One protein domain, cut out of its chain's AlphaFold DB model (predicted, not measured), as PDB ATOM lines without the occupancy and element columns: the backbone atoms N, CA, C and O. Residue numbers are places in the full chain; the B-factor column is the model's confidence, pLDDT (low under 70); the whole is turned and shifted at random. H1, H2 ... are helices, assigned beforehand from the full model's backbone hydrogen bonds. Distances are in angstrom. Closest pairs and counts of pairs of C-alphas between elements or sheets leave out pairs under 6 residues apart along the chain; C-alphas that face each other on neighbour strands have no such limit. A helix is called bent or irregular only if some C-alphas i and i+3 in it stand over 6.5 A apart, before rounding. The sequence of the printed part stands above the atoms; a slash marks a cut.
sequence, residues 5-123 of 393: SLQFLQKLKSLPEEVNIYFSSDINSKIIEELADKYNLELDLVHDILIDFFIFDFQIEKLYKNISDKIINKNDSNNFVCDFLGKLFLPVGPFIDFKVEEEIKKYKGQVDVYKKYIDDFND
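This is residues 5 to 123 of the 393 residues of an uncharacterized protein of Candidatus Falkowbacteria bacterium HGW-Falkowbacteria-1 (UniProt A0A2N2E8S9). The longest helix, H6, runs through a small, compact helical body, with H3 beside it running the opposite way and H7 folded back on it in a hairpin. H4 and H5, a second hairpin, complete a ring of contacts with H3 and H6, while H8 packs on the last turn of H6, and H1, on the end of H4, and H2 lie toward one end of the body. The printed part has 119 residues with eight named helices, H1 to H8 in chain order, and no named strand; its class is all helix, the helix packing part aligned and part crossed. It is compact, with a radius of gyration of the C-alphas of 13.2 A, and its rounded outline spans 37 by 32 by 24 A.

H6, residues 74 to 89, is the hub, touching four helices. H3, residues 26 to 39, touches it at a shallow tilt of 7 degrees, opposite ways; their closest C-alphas, of Ile 31 and Lys 87, are 6.8 A apart. H7, residues 100 to 106, forms a helical hairpin with H6, with the C-alphas of Cys 82 and Ile 104 closest at 5.1 A. H8, residues 111 to 123, touches residues 86 to 88 alone of H6, closest at the C-alphas of Gly 86 and Tyr 114, 5.5 A. H7 and H8 only just touch, only at the corner by their link, with 3 pairs of C-alphas within 8 A and those of Glu 101 and Val 111 closest at 6.6 A. H5, residues 60 to 68, touches residues 74 to 81 alone of H6 at a steep tilt of 52 degrees, with the C-alphas of Ser 68 and Ser 77 closest at 6.5 A. H4, residues 43 to 55, forms a helical hairpin with H5, closest at the C-alphas of Phe 53 and Leu 63, 6.3 A, and is apart from H6. Residues 43 to 47 of H4 touch H3 at a steep tilt of 66 degrees, with the C-alphas of Ala 36 and Leu 43 closest at 5.4 A. H1, residues 5 to 12, touches residues 51 to 55 alone of H4, closest at the C-alphas of Phe 8 and Ile 51, 5.8 A. H2, residues 17 to 24, touches no helix but is near H1, H3 and H8; the C-alphas of Leu 12 and Asn 20 are the closest of H1 and H2, 5.9 A apart. Every O i to N i+4 pair is within hydrogen-bond range in H1 to H7, and 5 of 9 are in H8, which is irregular: C-alphas 113 and 116 are 7.6 A apart.

H6 measures 21.5 A from C-alpha 74 at (5.284, -37.521, 26.535) to C-alpha 89. H3 measures 20.2 A, H8 19.1 A and H4 18.6 A. H1 begins at C-alpha 5, (30.050, -27.813, 38.665), and H8 ends at C-alpha 123, (10.514, -20.433, 56.075).

The C-alphas of Glu 17 and Ile 72 are the two farthest apart, at 37.2 A. The printed part has no cut. The link from H6 to H7, 10 residues, is short, and the other links are tight. The mean pLDDT of the printed part is 92.7, and no printed residue is under 70.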
ATOM      1  N   SER A   5      30.303 -28.216  37.282       85.69
ATOM      2  CA  SER A   5      30.050 -27.813  38.665       85.69
ATOM      3  C   SER A   5      30.648 -26.441  38.990       85.69
ATOM      4  O   SER A   5      30.030 -25.660  39.700       85.69
ATOM      5  N   LEU A   6      31.816 -26.094  38.436       86.81
ATOM      6  CA  LEU A   6      32.403 -24.760  38.601       86.81
ATOM      7  C   LEU A   6      31.572 -23.686  37.887       86.81
ATOM      8  O   LEU A   6      31.348 -22.627  38.464       86.81
ATOM      9  N   GLN A   7      31.095 -23.958  36.668       90.25
ATOM     10  CA  GLN A   7      30.220 -23.031  35.938       90.25
ATOM     11  C   GLN A   7      28.878 -22.840  36.660       90.25
ATOM     12  O   GLN A   7      28.403 -21.714  36.781       90.25
ATOM     13  N   PHE A   8      28.302 -23.920  37.193       91.00
ATOM     14  CA  PHE A   8      27.108 -23.867  38.033       91.00
ATOM     15  C   PHE A   8      27.327 -22.992  39.270       91.00
ATOM     16  O   PHE A   8      26.576 -22.047  39.474       91.00
ATOM     17  N   LEU A   9      28.398 -23.225  40.036       87.69
ATOM     18  CA  LEU A   9      28.711 -22.418  41.219       87.69
ATOM     19  C   LEU A   9      28.973 -20.946  40.877       87.69
ATOM     20  O   LEU A   9      28.601 -20.064  41.642       87.69
ATOM     21  N   GLN A  10      29.607 -20.658  39.737       88.12
ATOM     22  CA  GLN A  10      29.803 -19.282  39.269       88.12
ATOM     23  C   GLN A  10      28.475 -18.599  38.932       88.12
ATOM     24  O   GLN A  10      28.288 -17.444  39.304       88.12
ATOM     25  N   LYS A  11      27.551 -19.309  38.273       90.38
ATOM     26  CA  LYS A  11      26.212 -18.783  37.993       90.38
ATOM     27  C   LYS A  11      25.389 -18.605  39.258       90.38
ATOM     28  O   LYS A  11      24.799 -17.546  39.430       90.38
ATOM     29  N   LEU A  12      25.400 -19.581  40.160       89.38
ATOM     30  CA  LEU A  12      24.674 -19.492  41.424       89.38
ATOM     31  C   LEU A  12      25.147 -18.287  42.250       89.38
ATOM     32  O   LEU A  12      24.327 -17.517  42.725       89.38
ATOM     33  N   LYS A  13      26.464 -18.042  42.308       86.06
ATOM     34  CA  LYS A  13      27.050 -16.859  42.966       86.06
ATOM     35  C   LYS A  13      26.718 -15.520  42.306       86.06
ATOM     36  O   LYS A  13      26.963 -14.485  42.914       86.06
ATOM     37  N   SER A  14      26.259 -15.522  41.056       88.94
ATOM     38  CA  SER A  14      25.840 -14.298  40.360       88.94
ATOM     39  C   SER A  14      24.371 -13.941  40.599       88.94
ATOM     40  O   SER A  14      23.937 -12.866  40.190       88.94
ATOM     41  N   LEU A  15      23.615 -14.842  41.231       89.06
ATOM     42  CA  LEU A  15      22.224 -14.637  41.615       89.06
ATOM     43  C   LEU A  15      22.134 -14.089  43.050       89.06
ATOM     44  O   LEU A  15      23.134 -14.128  43.772       89.06
ATOM     45  N   PRO A  16      20.958 -13.577  43.461       86.94
ATOM     46  CA  PRO A  16      20.723 -13.137  44.834       86.94
ATOM     47  C   PRO A  16      21.025 -14.227  45.872       86.94
ATOM     48  O   PRO A  16      20.943 -15.425  45.582       86.94
ATOM     49  N   GLU A  17      21.381 -13.803  47.081       82.00
ATOM     50  CA  GLU A  17      21.822 -14.686  48.164       82.00
ATOM     51  C   GLU A  17      20.747 -15.698  48.565       82.00
ATOM     52  O   GLU A  17      21.062 -16.865  48.776       82.00
ATOM     53  N   GLU A  18      19.475 -15.313  48.514       86.00
ATOM     54  CA  GLU A  18      18.339 -16.184  48.807       86.00
ATOM     55  C   GLU A  18      18.295 -17.397  47.866       86.00
ATOM     56  O   GLU A  18      18.002 -18.522  48.274       86.00
ATOM     57  N   VAL A  19      18.654 -17.192  46.595       90.44
ATOM     58  CA  VAL A  19      18.745 -18.275  45.609       90.44
ATOM     59  C   VAL A  19      19.900 -19.211  45.963       90.44
ATOM     60  O   VAL A  19      19.767 -20.431  45.868       90.44
ATOM     61  N   ASN A  20      21.029 -18.653  46.391       86.50
ATOM     62  CA  ASN A  20      22.199 -19.428  46.787       86.50
ATOM     63  C   ASN A  20      21.932 -20.260  48.052       86.50
ATOM     64  O   ASN A  20      22.217 -21.460  48.048       86.50
ATOM     65  N   ILE A  21      21.319 -19.658  49.076       86.69
ATOM     66  CA  ILE A  21      20.870 -20.332  50.302       86.69
ATOM     67  C   ILE A  21      19.946 -21.494  49.936       86.69
ATOM     68  O   ILE A  21      20.213 -22.642  50.290       86.69
ATOM     69  N   TYR A  22      18.913 -21.231  49.134       92.56
ATOM     70  CA  TYR A  22      17.945 -22.252  48.752       92.56
ATOM     71  C   TYR A  22      18.579 -23.453  48.041       92.56
ATOM     72  O   TYR A  22      18.357 -24.593  48.451       92.56
ATOM     73  N   PHE A  23      19.408 -23.229  47.016       93.12
ATOM     74  CA  PHE A  23      20.044 -24.329  46.278       93.12
ATOM     75  C   PHE A  23      21.191 -25.005  47.040       93.12
ATOM     76  O   PHE A  23      21.571 -26.121  46.675       93.12
ATOM     77  N   SER A  24      21.702 -24.374  48.099       87.69
ATOM     78  CA  SER A  24      22.669 -24.971  49.027       87.69
ATOM     79  C   SER A  24      22.004 -25.716  50.195       87.69
ATOM     80  O   SER A  24      22.693 -26.436  50.913       87.69
ATOM     81  N   SER A  25      20.687 -25.571  50.376       89.31
ATOM     82  CA  SER A  25      19.939 -26.164  51.489       89.31
ATOM     83  C   SER A  25      19.573 -27.638  51.285       89.31
ATOM     84  O   SER A  25      19.469 -28.146  50.164       89.31
ATOM     85  N   ASP A  26      19.233 -28.309  52.389       89.69
ATOM     86  CA  ASP A  26      18.667 -29.663  52.378       89.69
ATOM     87  C   ASP A  26      17.295 -29.740  51.686       89.69
ATOM     88  O   ASP A  26      16.876 -30.821  51.261       89.69
ATOM     89  N   ILE A  27      16.573 -28.617  51.573       91.19
ATOM     90  CA  ILE A  27      15.268 -28.569  50.899       91.19
ATOM     91  C   ILE A  27      15.440 -28.913  49.420       91.19
ATOM     92  O   ILE A  27      14.703 -29.752  48.900       91.19
ATOM     93  N   ASN A  28      16.449 -28.335  48.762       92.62
ATOM     94  CA  ASN A  28      16.768 -28.637  47.369       92.62
ATOM     95  C   ASN A  28      17.053 -30.137  47.177       92.62
ATOM     96  O   ASN A  28      16.438 -30.781  46.327       92.62
ATOM     97  N   SER A  29      17.907 -30.720  48.023       91.69
ATOM     98  CA  SER A  29      18.242 -32.150  47.973       91.69
ATOM     99  C   SER A  29      17.003 -33.044  48.098       91.69
ATOM    100  O   SER A  29      16.803 -33.938  47.275       91.69
ATOM    101  N   LYS A  30      16.107 -32.750  49.051       95.69
ATOM    102  CA  LYS A  30      14.842 -33.487  49.227       95.69
ATOM    103  C   LYS A  30      13.930 -33.376  48.006       95.69
ATOM    104  O   LYS A  30      13.300 -34.353  47.615       95.69
ATOM    105  N   ILE A  31      13.854 -32.204  47.375       97.06
ATOM    106  CA  ILE A  31      13.040 -32.013  46.168       97.06
ATOM    107  C   ILE A  31      13.613 -32.805  44.986       97.06
ATOM    108  O   ILE A  31      12.849 -33.400  44.223       97.06
ATOM    109  N   ILE A  32      14.939 -32.839  44.833       97.06
ATOM    110  CA  ILE A  32      15.613 -33.645  43.807       97.06
ATOM    111  C   ILE A  32      15.294 -35.134  44.013       97.06
ATOM    112  O   ILE A  32      14.939 -35.807  43.045       97.06
ATOM    113  N   GLU A  33      15.343 -35.629  45.253       96.94
ATOM    114  CA  GLU A  33      14.934 -36.998  45.605       96.94
ATOM    115  C   GLU A  33      13.460 -37.258  45.260       96.94
ATOM    116  O   GLU A  33      13.150 -38.223  44.562       96.94
ATOM    117  N   GLU A  34      12.546 -36.357  45.642       97.25
ATOM    118  CA  GLU A  34      11.121 -36.476  45.304       97.25
ATOM    119  C   GLU A  34      10.875 -36.554  43.788       97.25
ATOM    120  O   GLU A  34       9.980 -37.273  43.333       97.25
ATOM    121  N   LEU A  35      11.615 -35.774  42.995       97.31
ATOM    122  CA  LEU A  35      11.521 -35.786  41.535       97.31
ATOM    123  C   LEU A  35      12.096 -37.083  40.956       97.31
ATOM    124  O   LEU A  35      11.478 -37.678  40.072       97.31
ATOM    125  N   ALA A  36      13.244 -37.537  41.456       96.56
ATOM    126  CA  ALA A  36      13.856 -38.790  41.032       96.56
ATOM    127  C   ALA A  36      12.911 -39.976  41.279       96.56
ATOM    128  O   ALA A  36      12.612 -40.729  40.349       96.56
ATOM    129  N   ASP A  37      12.341 -40.065  42.482       96.38
ATOM    130  CA  ASP A  37      11.410 -41.124  42.870       96.38
ATOM    131  C   ASP A  37      10.116 -41.080  42.051       96.38
ATOM    132  O   ASP A  37       9.679 -42.096  41.501       96.38
ATOM    133  N   LYS A  38       9.502 -39.897  41.917       95.94
ATOM    134  CA  LYS A  38       8.217 -39.745  41.217       95.94
ATOM    135  C   LYS A  38       8.299 -40.150  39.745       95.94
ATOM    136  O   LYS A  38       7.328 -40.686  39.208       95.94
ATOM    137  N   TYR A  39       9.428 -39.879  39.096       95.56
ATOM    138  CA  TYR A  39       9.620 -40.129  37.666       95.56
ATOM    139  C   TYR A  39      10.519 -41.332  37.369       95.56
ATOM    140  O   TYR A  39      10.798 -41.598  36.199       95.56
ATOM    141  N   ASN A  40      10.920 -42.086  38.401       94.44
ATOM    142  CA  ASN A  40      11.807 -43.244  38.300       94.44
ATOM    143  C   ASN A  40      13.098 -42.917  37.520       94.44
ATOM    144  O   ASN A  40      13.465 -43.601  36.560       94.44
ATOM    145  N   LEU A  41      13.744 -41.819  37.914       94.81
ATOM    146  CA  LEU A  41      15.009 -41.338  37.365       94.81
ATOM    147  C   LEU A  41      16.144 -41.596  38.357       94.81
ATOM    148  O   LEU A  41      15.933 -41.656  39.565       94.81
ATOM    149  N   GLU A  42      17.364 -41.716  37.845       95.69
ATOM    150  CA  GLU A  42      18.554 -41.719  38.697       95.69
ATOM    151  C   GLU A  42      18.725 -40.337  39.346       95.69
ATOM    152  O   GLU A  42      18.560 -39.314  38.678       95.69
ATOM    153  N   LEU A  43      19.072 -40.300  40.633       95.00
ATOM    154  CA  LEU A  43      19.251 -39.047  41.379       95.00
ATOM    155  C   LEU A  43      20.284 -38.129  40.705       95.00
ATOM    156  O   LEU A  43      20.018 -36.948  40.475       95.00
ATOM    157  N   ASP A  44      21.416 -38.710  40.295       94.25
ATOM    158  CA  ASP A  44      22.499 -38.013  39.593       94.25
ATOM    159  C   ASP A  44      22.015 -37.360  38.294       94.25
ATOM    160  O   ASP A  44      22.443 -36.262  37.947       94.25
ATOM    161  N   LEU A  45      21.064 -37.988  37.594       94.25
ATOM    162  CA  LEU A  45      20.492 -37.428  36.375       94.25
ATOM    163  C   LEU A  45      19.666 -36.172  36.671       94.25
ATOM    164  O   LEU A  45      19.756 -35.201  35.923       94.25
ATOM    165  N   VAL A  46      18.859 -36.167  37.735       96.19
ATOM    166  CA  VAL A  46      18.066 -34.983  38.114       96.19
ATOM    167  C   VAL A  46      18.988 -33.843  38.549       96.19
ATOM    168  O   VAL A  46      18.768 -32.692  38.168       96.19
ATOM    169  N   HIS A  47      20.064 -34.166  39.266       94.50
ATOM    170  CA  HIS A  47      21.088 -33.202  39.651       94.50
ATOM    171  C   HIS A  47      21.839 -32.628  38.433       94.50
ATOM    172  O   HIS A  47      22.040 -31.417  38.330       94.50
ATOM    173  N   ASP A  48      22.196 -33.465  37.459       94.25
ATOM    174  CA  ASP A  48      22.805 -33.021  36.200       94.25
ATOM    175  C   ASP A  48      21.855 -32.140  35.381       94.25
ATOM    176  O   ASP A  48      22.283 -31.147  34.789       94.25
ATOM    177  N   ILE A  49      20.558 -32.463  35.371       95.81
ATOM    178  CA  ILE A  49      19.526 -31.635  34.741       95.81
ATOM    179  C   ILE A  49      19.459 -30.261  35.411       95.81
ATOM    180  O   ILE A  49      19.383 -29.257  34.701       95.81
ATOM    181  N   LEU A  50      19.518 -30.202  36.744       96.00
ATOM    182  CA  LEU A  50      19.564 -28.948  37.494       96.00
ATOM    183  C   LEU A  50      20.768 -28.099  37.083       96.00
ATOM    184  O   LEU A  50      20.599 -26.954  36.660       96.00
ATOM    185  N   ILE A  51      21.968 -28.679  37.128       94.69
ATOM    186  CA  ILE A  51      23.212 -28.015  36.725       94.69
ATOM    187  C   ILE A  51      23.118 -27.491  35.289       94.69
ATOM    188  O   ILE A  51      23.417 -26.324  35.026       94.69
ATOM    189  N   ASP A  52      22.692 -28.339  34.354       94.81
ATOM    190  CA  ASP A  52      22.580 -27.972  32.947       94.81
ATOM    191  C   ASP A  52      21.558 -26.848  32.752       94.81
ATOM    192  O   ASP A  52      21.805 -25.929  31.974       94.81
ATOM    193  N   PHE A  53      20.441 -26.871  33.477       95.56
ATOM    194  CA  PHE A  53      19.421 -25.833  33.377       95.56
ATOM    195  C   PHE A  53      19.957 -24.455  33.788       95.56
ATOM    196  O   PHE A  53      19.712 -23.472  33.088       95.56
ATOM    197  N   PHE A  54      20.785 -24.388  34.834       93.50
ATOM    198  CA  PHE A  54      21.523 -23.172  35.184       93.50
ATOM    199  C   PHE A  54      22.532 -22.778  34.102       93.50
ATOM    200  O   PHE A  54      22.542 -21.634  33.639       93.50
ATOM    201  N   ILE A  55      23.384 -23.709  33.661       93.12
ATOM    202  CA  ILE A  55      24.429 -23.442  32.654       93.12
ATOM    203  C   ILE A  55      23.824 -22.934  31.341       93.12
ATOM    204  O   ILE A  55      24.410 -22.063  30.698       93.12
ATOM    205  N   PHE A  56      22.634 -23.405  30.976       94.19
ATOM    206  CA  PHE A  56      21.917 -22.990  29.774       94.19
ATOM    207  C   PHE A  56      20.949 -21.820  29.981       94.19
ATOM    208  O   PHE A  56      20.061 -21.644  29.153       94.19
ATOM    209  N   ASP A  57      21.109 -21.020  31.040       92.75
ATOM    210  CA  ASP A  57      20.316 -19.796  31.268       92.75
ATOM    211  C   ASP A  57      18.805 -20.076  31.264       92.75
ATOM    212  O   ASP A  57      18.025 -19.388  30.609       92.75
ATOM    213  N   PHE A  58      18.404 -21.144  31.957       95.12
ATOM    214  CA  PHE A  58      17.007 -21.541  32.132       95.12
ATOM    215  C   PHE A  58      16.272 -21.864  30.811       95.12
ATOM    216  O   PHE A  58      15.049 -21.763  30.709       95.12
ATOM    217  N   GLN A  59      17.002 -22.306  29.777       94.44
ATOM    218  CA  GLN A  59      16.422 -22.738  28.499       94.44
ATOM    219  C   GLN A  59      15.615 -24.041  28.627       94.44
ATOM    220  O   GLN A  59      16.161 -25.147  28.713       94.44
ATOM    221  N   ILE A  60      14.290 -23.924  28.545       93.88
ATOM    222  CA  ILE A  60      13.347 -25.045  28.662       93.88
ATOM    223  C   ILE A  60      13.512 -26.088  27.556       93.88
ATOM    224  O   ILE A  60      13.330 -27.283  27.790       93.88
ATOM    225  N   GLU A  61      13.904 -25.685  26.349       92.94
ATOM    226  CA  GLU A  61      14.130 -26.621  25.247       92.94
ATOM    227  C   GLU A  61      15.262 -27.603  25.575       92.94
ATOM    228  O   GLU A  61      15.225 -28.761  25.150       92.94
ATOM    229  N   LYS A  62      16.261 -27.158  26.352       91.88
ATOM    230  CA  LYS A  62      17.367 -28.000  26.827       91.88
ATOM    231  C   LYS A  62      16.902 -28.948  27.922       91.88
ATOM    232  O   LYS A  62      17.187 -30.137  27.826       91.88
ATOM    233  N   LEU A  63      16.125 -28.445  28.882       93.06
ATOM    234  CA  LEU A  63      15.492 -29.260  29.921       93.06
ATOM    235  C   LEU A  63      14.667 -30.395  29.300       93.06
ATOM    236  O   LEU A  63      14.879 -31.563  29.616       93.06
ATOM    237  N   TYR A  64      13.790 -30.067  28.347       90.50
ATOM    238  CA  TYR A  64      12.940 -31.049  27.676       90.50
ATOM    239  C   TYR A  64      13.753 -32.094  26.905       90.50
ATOM    240  O   TYR A  64      13.458 -33.286  26.966       90.50
ATOM    241  N   LYS A  65      14.804 -31.661  26.200       90.69
ATOM    242  CA  LYS A  65      15.700 -32.565  25.472       90.69
ATOM    243  C   LYS A  65      16.448 -33.517  26.412       90.69
ATOM    244  O   LYS A  65      16.650 -34.674  26.060       90.69
ATOM    245  N   ASN A  66      16.848 -33.047  27.592       88.00
ATOM    246  CA  ASN A  66      17.579 -33.863  28.561       88.00
ATOM    247  C   ASN A  66      16.713 -34.989  29.156       88.00
ATOM    248  O   ASN A  66      17.247 -36.029  29.539       88.00
ATOM    249  N   ILE A  67      15.385 -34.822  29.178       91.50
ATOM    250  CA  ILE A  67      14.451 -35.820  29.722       91.50
ATOM    251  C   ILE A  67      13.730 -36.661  28.664       91.50
ATOM    252  O   ILE A  67      13.249 -37.747  28.987       91.50
ATOM    253  N   SER A  68      13.627 -36.192  27.414       84.81
ATOM    254  CA  SER A  68      12.767 -36.817  26.395       84.81
ATOM    255  C   SER A  68      13.171 -38.247  26.052       84.81
ATOM    256  O   SER A  68      12.320 -39.066  25.724       84.81
ATOM    257  N   ASP A  69      14.463 -38.553  26.158       85.25
ATOM    258  CA  ASP A  69      15.005 -39.882  25.857       85.25
ATOM    259  C   ASP A  69      14.962 -40.817  27.080       85.25
ATOM    260  O   ASP A  69      15.252 -42.008  26.975       85.25
ATOM    261  N   LYS A  70      14.620 -40.273  28.254       88.19
ATOM    262  CA  LYS A  70      14.616 -40.968  29.548       88.19
ATOM    263  C   LYS A  70      13.202 -41.293  30.020       88.19
ATOM    264  O   LYS A  70      12.982 -42.348  30.607       88.19
ATOM    265  N   ILE A  71      12.237 -40.429  29.710       87.38
ATOM    266  CA  ILE A  71      10.825 -40.609  30.049       87.38
ATOM    267  C   ILE A  71      10.061 -41.035  28.792       87.38
ATOM    268  O   ILE A  71       9.841 -40.242  27.883       87.38
ATOM    269  N   ILE A  72       9.622 -42.298  28.753       78.88
ATOM    270  CA  ILE A  72       9.000 -42.925  27.569       78.88
ATOM    271  C   ILE A  72       7.681 -42.234  27.165       78.88
ATOM    272  O   ILE A  72       7.329 -42.185  25.985       78.88
ATOM    273  N   ASN A  73       6.931 -41.704  28.133       83.19
ATOM    274  CA  ASN A  73       5.624 -41.094  27.906       83.19
ATOM    275  C   ASN A  73       5.716 -39.563  27.869       83.19
ATOM    276  O   ASN A  73       6.070 -38.916  28.851       83.19
ATOM    277  N   LYS A  74       5.277 -38.974  26.753       78.88
ATOM    278  CA  LYS A  74       5.284 -37.521  26.535       78.88
ATOM    279  C   LYS A  74       4.512 -36.733  27.601       78.88
ATOM    280  O   LYS A  74       4.912 -35.620  27.941       78.88
ATOM    281  N   ASN A  75       3.405 -37.278  28.110       84.75
ATOM    282  CA  ASN A  75       2.646 -36.618  29.176       84.75
ATOM    283  C   ASN A  75       3.452 -36.578  30.479       84.75
ATOM    284  O   ASN A  75       3.430 -35.566  31.171       84.75
ATOM    285  N   ASP A  76       4.222 -37.628  30.759       89.94
ATOM    286  CA  ASP A  76       5.074 -37.698  31.943       89.94
ATOM    287  C   ASP A  76       6.276 -36.755  31.812       89.94
ATOM    288  O   ASP A  76       6.667 -36.142  32.798       89.94
ATOM    289  N   SER A  77       6.784 -36.521  30.595       92.25
ATOM    290  CA  SER A  77       7.808 -35.494  30.342       92.25
ATOM    291  C   SER A  77       7.293 -34.082  30.623       92.25
ATOM    292  O   SER A  77       7.985 -33.284  31.246       92.25
ATOM    293  N   ASN A  78       6.067 -33.762  30.195       94.00
ATOM    294  CA  ASN A  78       5.461 -32.461  30.492       94.00
ATOM    295  C   ASN A  78       5.225 -32.293  31.996       94.00
ATOM    296  O   ASN A  78       5.519 -31.235  32.543       94.00
ATOM    297  N   ASN A  79       4.735 -33.344  32.658       95.56
ATOM    298  CA  ASN A  79       4.546 -33.335  34.104       95.56
ATOM    299  C   ASN A  79       5.883 -33.139  34.827       95.56
ATOM    300  O   ASN A  79       5.929 -32.355  35.766       95.56
ATOM    301  N   PHE A  80       6.957 -33.804  34.382       96.81
ATOM    302  CA  PHE A  80       8.292 -33.611  34.945       96.81
ATOM    303  C   PHE A  80       8.733 -32.158  34.816       96.81
ATOM    304  O   PHE A  80       9.180 -31.591  35.799       96.81
ATOM    305  N   VAL A  81       8.583 -31.533  33.642       96.62
ATOM    306  CA  VAL A  81       8.946 -30.118  33.470       96.62
ATOM    307  C   VAL A  81       8.147 -29.232  34.423       96.62
ATOM    308  O   VAL A  81       8.736 -28.395  35.097       96.62
ATOM    309  N   CYS A  82       6.830 -29.433  34.524       97.75
ATOM    310  CA  CYS A  82       5.995 -28.677  35.457       97.75
ATOM    311  C   CYS A  82       6.455 -28.840  36.906       97.75
ATOM    312  O   CYS A  82       6.572 -27.843  37.605       97.75
ATOM    313  N   ASP A  83       6.736 -30.064  37.349       98.06
ATOM    314  CA  ASP A  83       7.166 -30.330  38.720       98.06
ATOM    315  C   ASP A  83       8.588 -29.847  38.987       98.06
ATOM    316  O   ASP A  83       8.852 -29.278  40.038       98.06
ATOM    317  N   PHE A  84       9.501 -30.020  38.039       98.12
ATOM    318  CA  PHE A  84      10.861 -29.514  38.135       98.12
ATOM    319  C   PHE A  84      10.851 -27.989  38.292       98.12
ATOM    320  O   PHE A  84      11.447 -27.453  39.219       98.12
ATOM    321  N   LEU A  85      10.096 -27.286  37.445       98.06
ATOM    322  CA  LEU A  85       9.943 -25.836  37.540       98.06
ATOM    323  C   LEU A  85       9.172 -25.410  38.789       98.06
ATOM    324  O   LEU A  85       9.580 -24.487  39.480       98.06
ATOM    325  N   GLY A  86       8.060 -26.074  39.080       97.94
ATOM    326  CA  GLY A  86       7.159 -25.733  40.173       97.94
ATOM    327  C   GLY A  86       7.779 -25.952  41.545       97.94
ATOM    328  O   GLY A  86       7.608 -25.122  42.427       97.94
ATOM    329  N   LYS A  87       8.521 -27.044  41.725       98.12
ATOM    330  CA  LYS A  87       9.130 -27.369  43.013       98.12
ATOM    331  C   LYS A  87      10.453 -26.641  43.240       98.12
ATOM    332  O   LYS A  87      10.654 -26.152  44.340       98.12
ATOM    333  N   LEU A  88      11.326 -26.562  42.227       97.44
ATOM    334  CA  LEU A  88      12.677 -25.996  42.383       97.44
ATOM    335  C   LEU A  88      12.769 -24.512  42.019       97.44
ATOM    336  O   LEU A  88      13.526 -23.777  42.637       97.44
ATOM    337  N   PHE A  89      12.046 -24.052  40.996       97.50
ATOM    338  CA  PHE A  89      12.269 -22.715  40.428       97.50
ATOM    339  C   PHE A  89      11.174 -21.711  40.750       97.50
ATOM    340  O   PHE A  89      11.446 -20.517  40.785       97.50
ATOM    341  N   LEU A  90       9.947 -22.156  40.999       97.06
ATOM    342  CA  LEU A  90       8.861 -21.260  41.373       97.06
ATOM    343  C   LEU A  90       9.133 -20.524  42.696       97.06
ATOM    344  O   LEU A  90       8.863 -19.323  42.719       97.06
ATOM    345  N   PRO A  91       9.701 -21.160  43.746       96.75
ATOM    346  CA  PRO A  91      10.023 -20.459  44.992       96.75
ATOM    347  C   PRO A  91      10.992 -19.293  44.780       96.75
ATOM    348  O   PRO A  91      10.776 -18.196  45.286       96.75
ATOM    349  N   VAL A  92      11.999 -19.500  43.929       95.56
ATOM    350  CA  VAL A  92      13.016 -18.492  43.593       95.56
ATOM    351  C   VAL A  92      12.647 -17.622  42.384       95.56
ATOM    352  O   VAL A  92      13.433 -16.776  41.966       95.56
ATOM    353  N   GLY A  93      11.456 -17.804  41.806       94.62
ATOM    354  CA  GLY A  93      11.009 -17.124  40.588       94.62
ATOM    355  C   GLY A  93      11.124 -15.592  40.628       94.62
ATOM    356  O   GLY A  93      11.565 -15.015  39.638       94.62
ATOM    357  N   PRO A  94      10.796 -14.914  41.747       93.25
ATOM    358  CA  PRO A  94      10.972 -13.465  41.877       93.25
ATOM    359  C   PRO A  94      12.428 -12.974  41.784       93.25
ATOM    360  O   PRO A  94      12.645 -11.790  41.539       93.25
ATOM    361  N   PHE A  95      13.407 -13.862  41.982       88.62
ATOM    362  CA  PHE A  95      14.835 -13.539  42.092       88.62
ATOM    363  C   PHE A  95      15.634 -13.856  40.821       88.62
ATOM    364  O   PHE A  95      16.826 -13.558  40.747       88.62
ATOM    365  N   ILE A  96      14.998 -14.464  39.818       91.88
ATOM    366  CA  ILE A  96      15.636 -14.855  38.558       91.88
ATOM    367  C   ILE A  96      14.906 -14.219  37.373       91.88
ATOM    368  O   ILE A  96      13.684 -14.093  37.373       91.88
ATOM    369  N   ASP A  97      15.645 -13.848  36.324       91.94
ATOM    370  CA  ASP A  97      15.068 -13.318  35.078       91.94
ATOM    371  C   ASP A  97      14.504 -14.453  34.204       91.94
ATOM    372  O   ASP A  97      14.910 -14.687  33.066       91.94
ATOM    373  N   PHE A  98      13.603 -15.244  34.786       94.06
ATOM    374  CA  PHE A  98      12.976 -16.383  34.142       94.06
ATOM    375  C   PHE A  98      11.524 -16.522  34.598       94.06
ATOM    376  O   PHE A  98      11.208 -16.634  35.781       94.06
ATOM    377  N   LYS A  99      10.604 -16.528  33.634       96.00
ATOM    378  CA  LYS A  99       9.161 -16.497  33.892       96.00
ATOM    379  C   LYS A  99       8.589 -17.886  34.175       96.00
ATOM    380  O   LYS A  99       7.828 -18.437  33.377       96.00
ATOM    381  N   VAL A 100       8.934 -18.431  35.337       96.69
ATOM    382  CA  VAL A 100       8.592 -19.802  35.747       96.69
ATOM    383  C   VAL A 100       7.095 -20.104  35.608       96.69
ATOM    384  O   VAL A 100       6.717 -21.119  35.024       96.69
ATOM    385  N   GLU A 101       6.224 -19.209  36.080       96.62
ATOM    386  CA  GLU A 101       4.771 -19.416  36.016       96.62
ATOM    387  C   GLU A 101       4.222 -19.538  34.588       96.62
ATOM    388  O   GLU A 101       3.294 -20.315  34.348       96.62
ATOM    389  N   GLU A 102       4.743 -18.740  33.650       97.00
ATOM    390  CA  GLU A 102       4.297 -18.762  32.253       97.00
ATOM    391  C   GLU A 102       4.661 -20.107  31.609       97.00
ATOM    392  O   GLU A 102       3.829 -20.712  30.923       97.00
ATOM    393  N   GLU A 103       5.856 -20.625  31.900       96.81
ATOM    394  CA  GLU A 103       6.298 -21.925  31.400       96.81
ATOM    395  C   GLU A 103       5.506 -23.078  32.038       96.81
ATOM    396  O   GLU A 103       4.990 -23.922  31.307       96.81
ATOM    397  N   ILE A 104       5.251 -23.083  33.352       97.25
ATOM    398  CA  ILE A 104       4.381 -24.103  33.980       97.25
ATOM    399  C   ILE A 104       3.002 -24.148  33.292       97.25
ATOM    400  O   ILE A 104       2.508 -25.221  32.932       97.25
ATOM    401  N   LYS A 105       2.391 -22.982  33.034       96.44
ATOM    402  CA  LYS A 105       1.084 -22.879  32.357       96.44
ATOM    403  C   LYS A 105       1.137 -23.411  30.917       96.44
ATOM    404  O   LYS A 105       0.216 -24.110  30.488       96.44
ATOM    405  N   LYS A 106       2.218 -23.147  30.175       96.06
ATOM    406  CA  LYS A 106       2.443 -23.646  28.802       96.06
ATOM    407  C   LYS A 106       2.505 -25.174  28.731       96.06
ATOM    408  O   LYS A 106       2.000 -25.760  27.771       96.06
ATOM    409  N   TYR A 107       3.032 -25.825  29.768       93.25
ATOM    410  CA  TYR A 107       3.050 -27.287  29.905       93.25
ATOM    411  C   TYR A 107       1.805 -27.857  30.611       93.25
ATOM    412  O   TYR A 107       1.762 -29.048  30.920       93.25
ATOM    413  N   LYS A 108       0.740 -27.049  30.755       95.00
ATOM    414  CA  LYS A 108      -0.560 -27.402  31.360       95.00
ATOM    415  C   LYS A 108      -0.503 -27.715  32.864       95.00
ATOM    416  O   LYS A 108      -1.403 -28.382  33.372       95.00
ATOM    417  N   GLY A 109       0.520 -27.237  33.571       94.75
ATOM    418  CA  GLY A 109       0.602 -27.316  35.028       94.75
ATOM    419  C   GLY A 109      -0.299 -26.294  35.731       94.75
ATOM    420  O   GLY A 109      -0.718 -25.294  35.143       94.75
ATOM    421  N   GLN A 110      -0.588 -26.545  37.009       95.88
ATOM    422  CA  GLN A 110      -1.316 -25.630  37.892       95.88
ATOM    423  C   GLN A 110      -0.355 -25.067  38.940       95.88
ATOM    424  O   GLN A 110       0.169 -25.819  39.754       95.88
ATOM    425  N   VAL A 111      -0.139 -23.750  38.921       95.31
ATOM    426  CA  VAL A 111       0.832 -23.070  39.801       95.31
ATOM    427  C   VAL A 111       0.489 -23.269  41.283       95.31
ATOM    428  O   VAL A 111       1.377 -23.543  42.084       95.31
ATOM    429  N   ASP A 112      -0.801 -23.235  41.632       95.69
ATOM    430  CA  ASP A 112      -1.278 -23.342  43.020       95.69
ATOM    431  C   ASP A 112      -0.871 -24.651  43.717       95.69
ATOM    432  O   ASP A 112      -0.761 -24.693  44.941       95.69
ATOM    433  N   VAL A 113      -0.612 -25.720  42.953       97.31
ATOM    434  CA  VAL A 113      -0.180 -27.024  43.490       97.31
ATOM    435  C   VAL A 113       1.207 -26.934  44.133       97.31
ATOM    436  O   VAL A 113       1.524 -27.715  45.027       97.31
ATOM    437  N   TYR A 114       2.017 -25.960  43.720       97.31
ATOM    438  CA  TYR A 114       3.391 -25.789  44.180       97.31
ATOM    439  C   TYR A 114       3.536 -24.767  45.311       97.31
ATOM    440  O   TYR A 114       4.653 -24.509  45.750       97.31
ATOM    441  N   LYS A 115       2.428 -24.214  45.824       94.88
ATOM    442  CA  LYS A 115       2.453 -23.189  46.877       94.88
ATOM    443  C   LYS A 115       3.265 -23.613  48.105       94.88
ATOM    444  O   LYS A 115       4.016 -22.805  48.630       94.88
ATOM    445  N   LYS A 116       3.179 -24.888  48.496       96.69
ATOM    446  CA  LYS A 116       3.955 -25.430  49.619       96.69
ATOM    447  C   LYS A 116       5.460 -25.163  49.467       96.69
ATOM    448  O   LYS A 116       6.091 -24.786  50.432       96.69
ATOM    449  N   TYR A 117       6.024 -25.303  48.267       96.06
ATOM    450  CA  TYR A 117       7.462 -25.098  48.049       96.06
ATOM    451  C   TYR A 117       7.865 -23.620  48.139       96.06
ATOM    452  O   TYR A 117       9.006 -23.319  48.468       96.06
ATOM    453  N   ILE A 118       6.932 -22.699  47.860       93.00
ATOM    454  CA  ILE A 118       7.122 -21.263  48.105       93.00
ATOM    455  C   ILE A 118       7.128 -21.000  49.612       93.00
ATOM    456  O   ILE A 118       7.980 -20.263  50.094       93.00
ATOM    457  N   ASP A 119       6.186 -21.602  50.342       90.88
ATOM    458  CA  ASP A 119       6.103 -21.478  51.797       90.88
ATOM    459  C   ASP A 119       7.378 -22.060  52.456       90.88
ATOM    460  O   ASP A 119       8.042 -21.343  53.193       90.88
ATOM    461  N   ASP A 120       7.807 -23.271  52.070       90.88
ATOM    462  CA  ASP A 120       9.036 -23.929  52.557       90.88
ATOM    463  C   ASP A 120      10.307 -23.085  52.275       90.88
ATOM    464  O   ASP A 120      11.243 -23.077  53.072       90.88
ATOM    465  N   PHE A 121      10.364 -22.372  51.141       91.69
ATOM    466  CA  PHE A 121      11.460 -21.443  50.834       91.69
ATOM    467  C   PHE A 121      11.430 -20.199  51.722       91.69
ATOM    468  O   PHE A 121      12.478 -19.794  52.209       91.69
ATOM    469  N   ASN A 122      10.258 -19.597  51.939       84.00
ATOM    470  CA  ASN A 122      10.156 -18.430  52.815       84.00
ATOM    471  C   ASN A 122      10.569 -18.789  54.245       84.00
ATOM    472  O   ASN A 122      11.332 -18.039  54.838       84.00
ATOM    473  N   ASP A 123      10.135 -19.947  54.746       86.69
ATOM    474  CA  ASP A 123      10.514 -20.433  56.075       86.69
ATOM    475  C   ASP A 123      12.038 -20.637  56.175       86.69
ATOM    476  O   ASP A 123      12.647 -20.197  57.143       86.69
TER     477      ASP A 123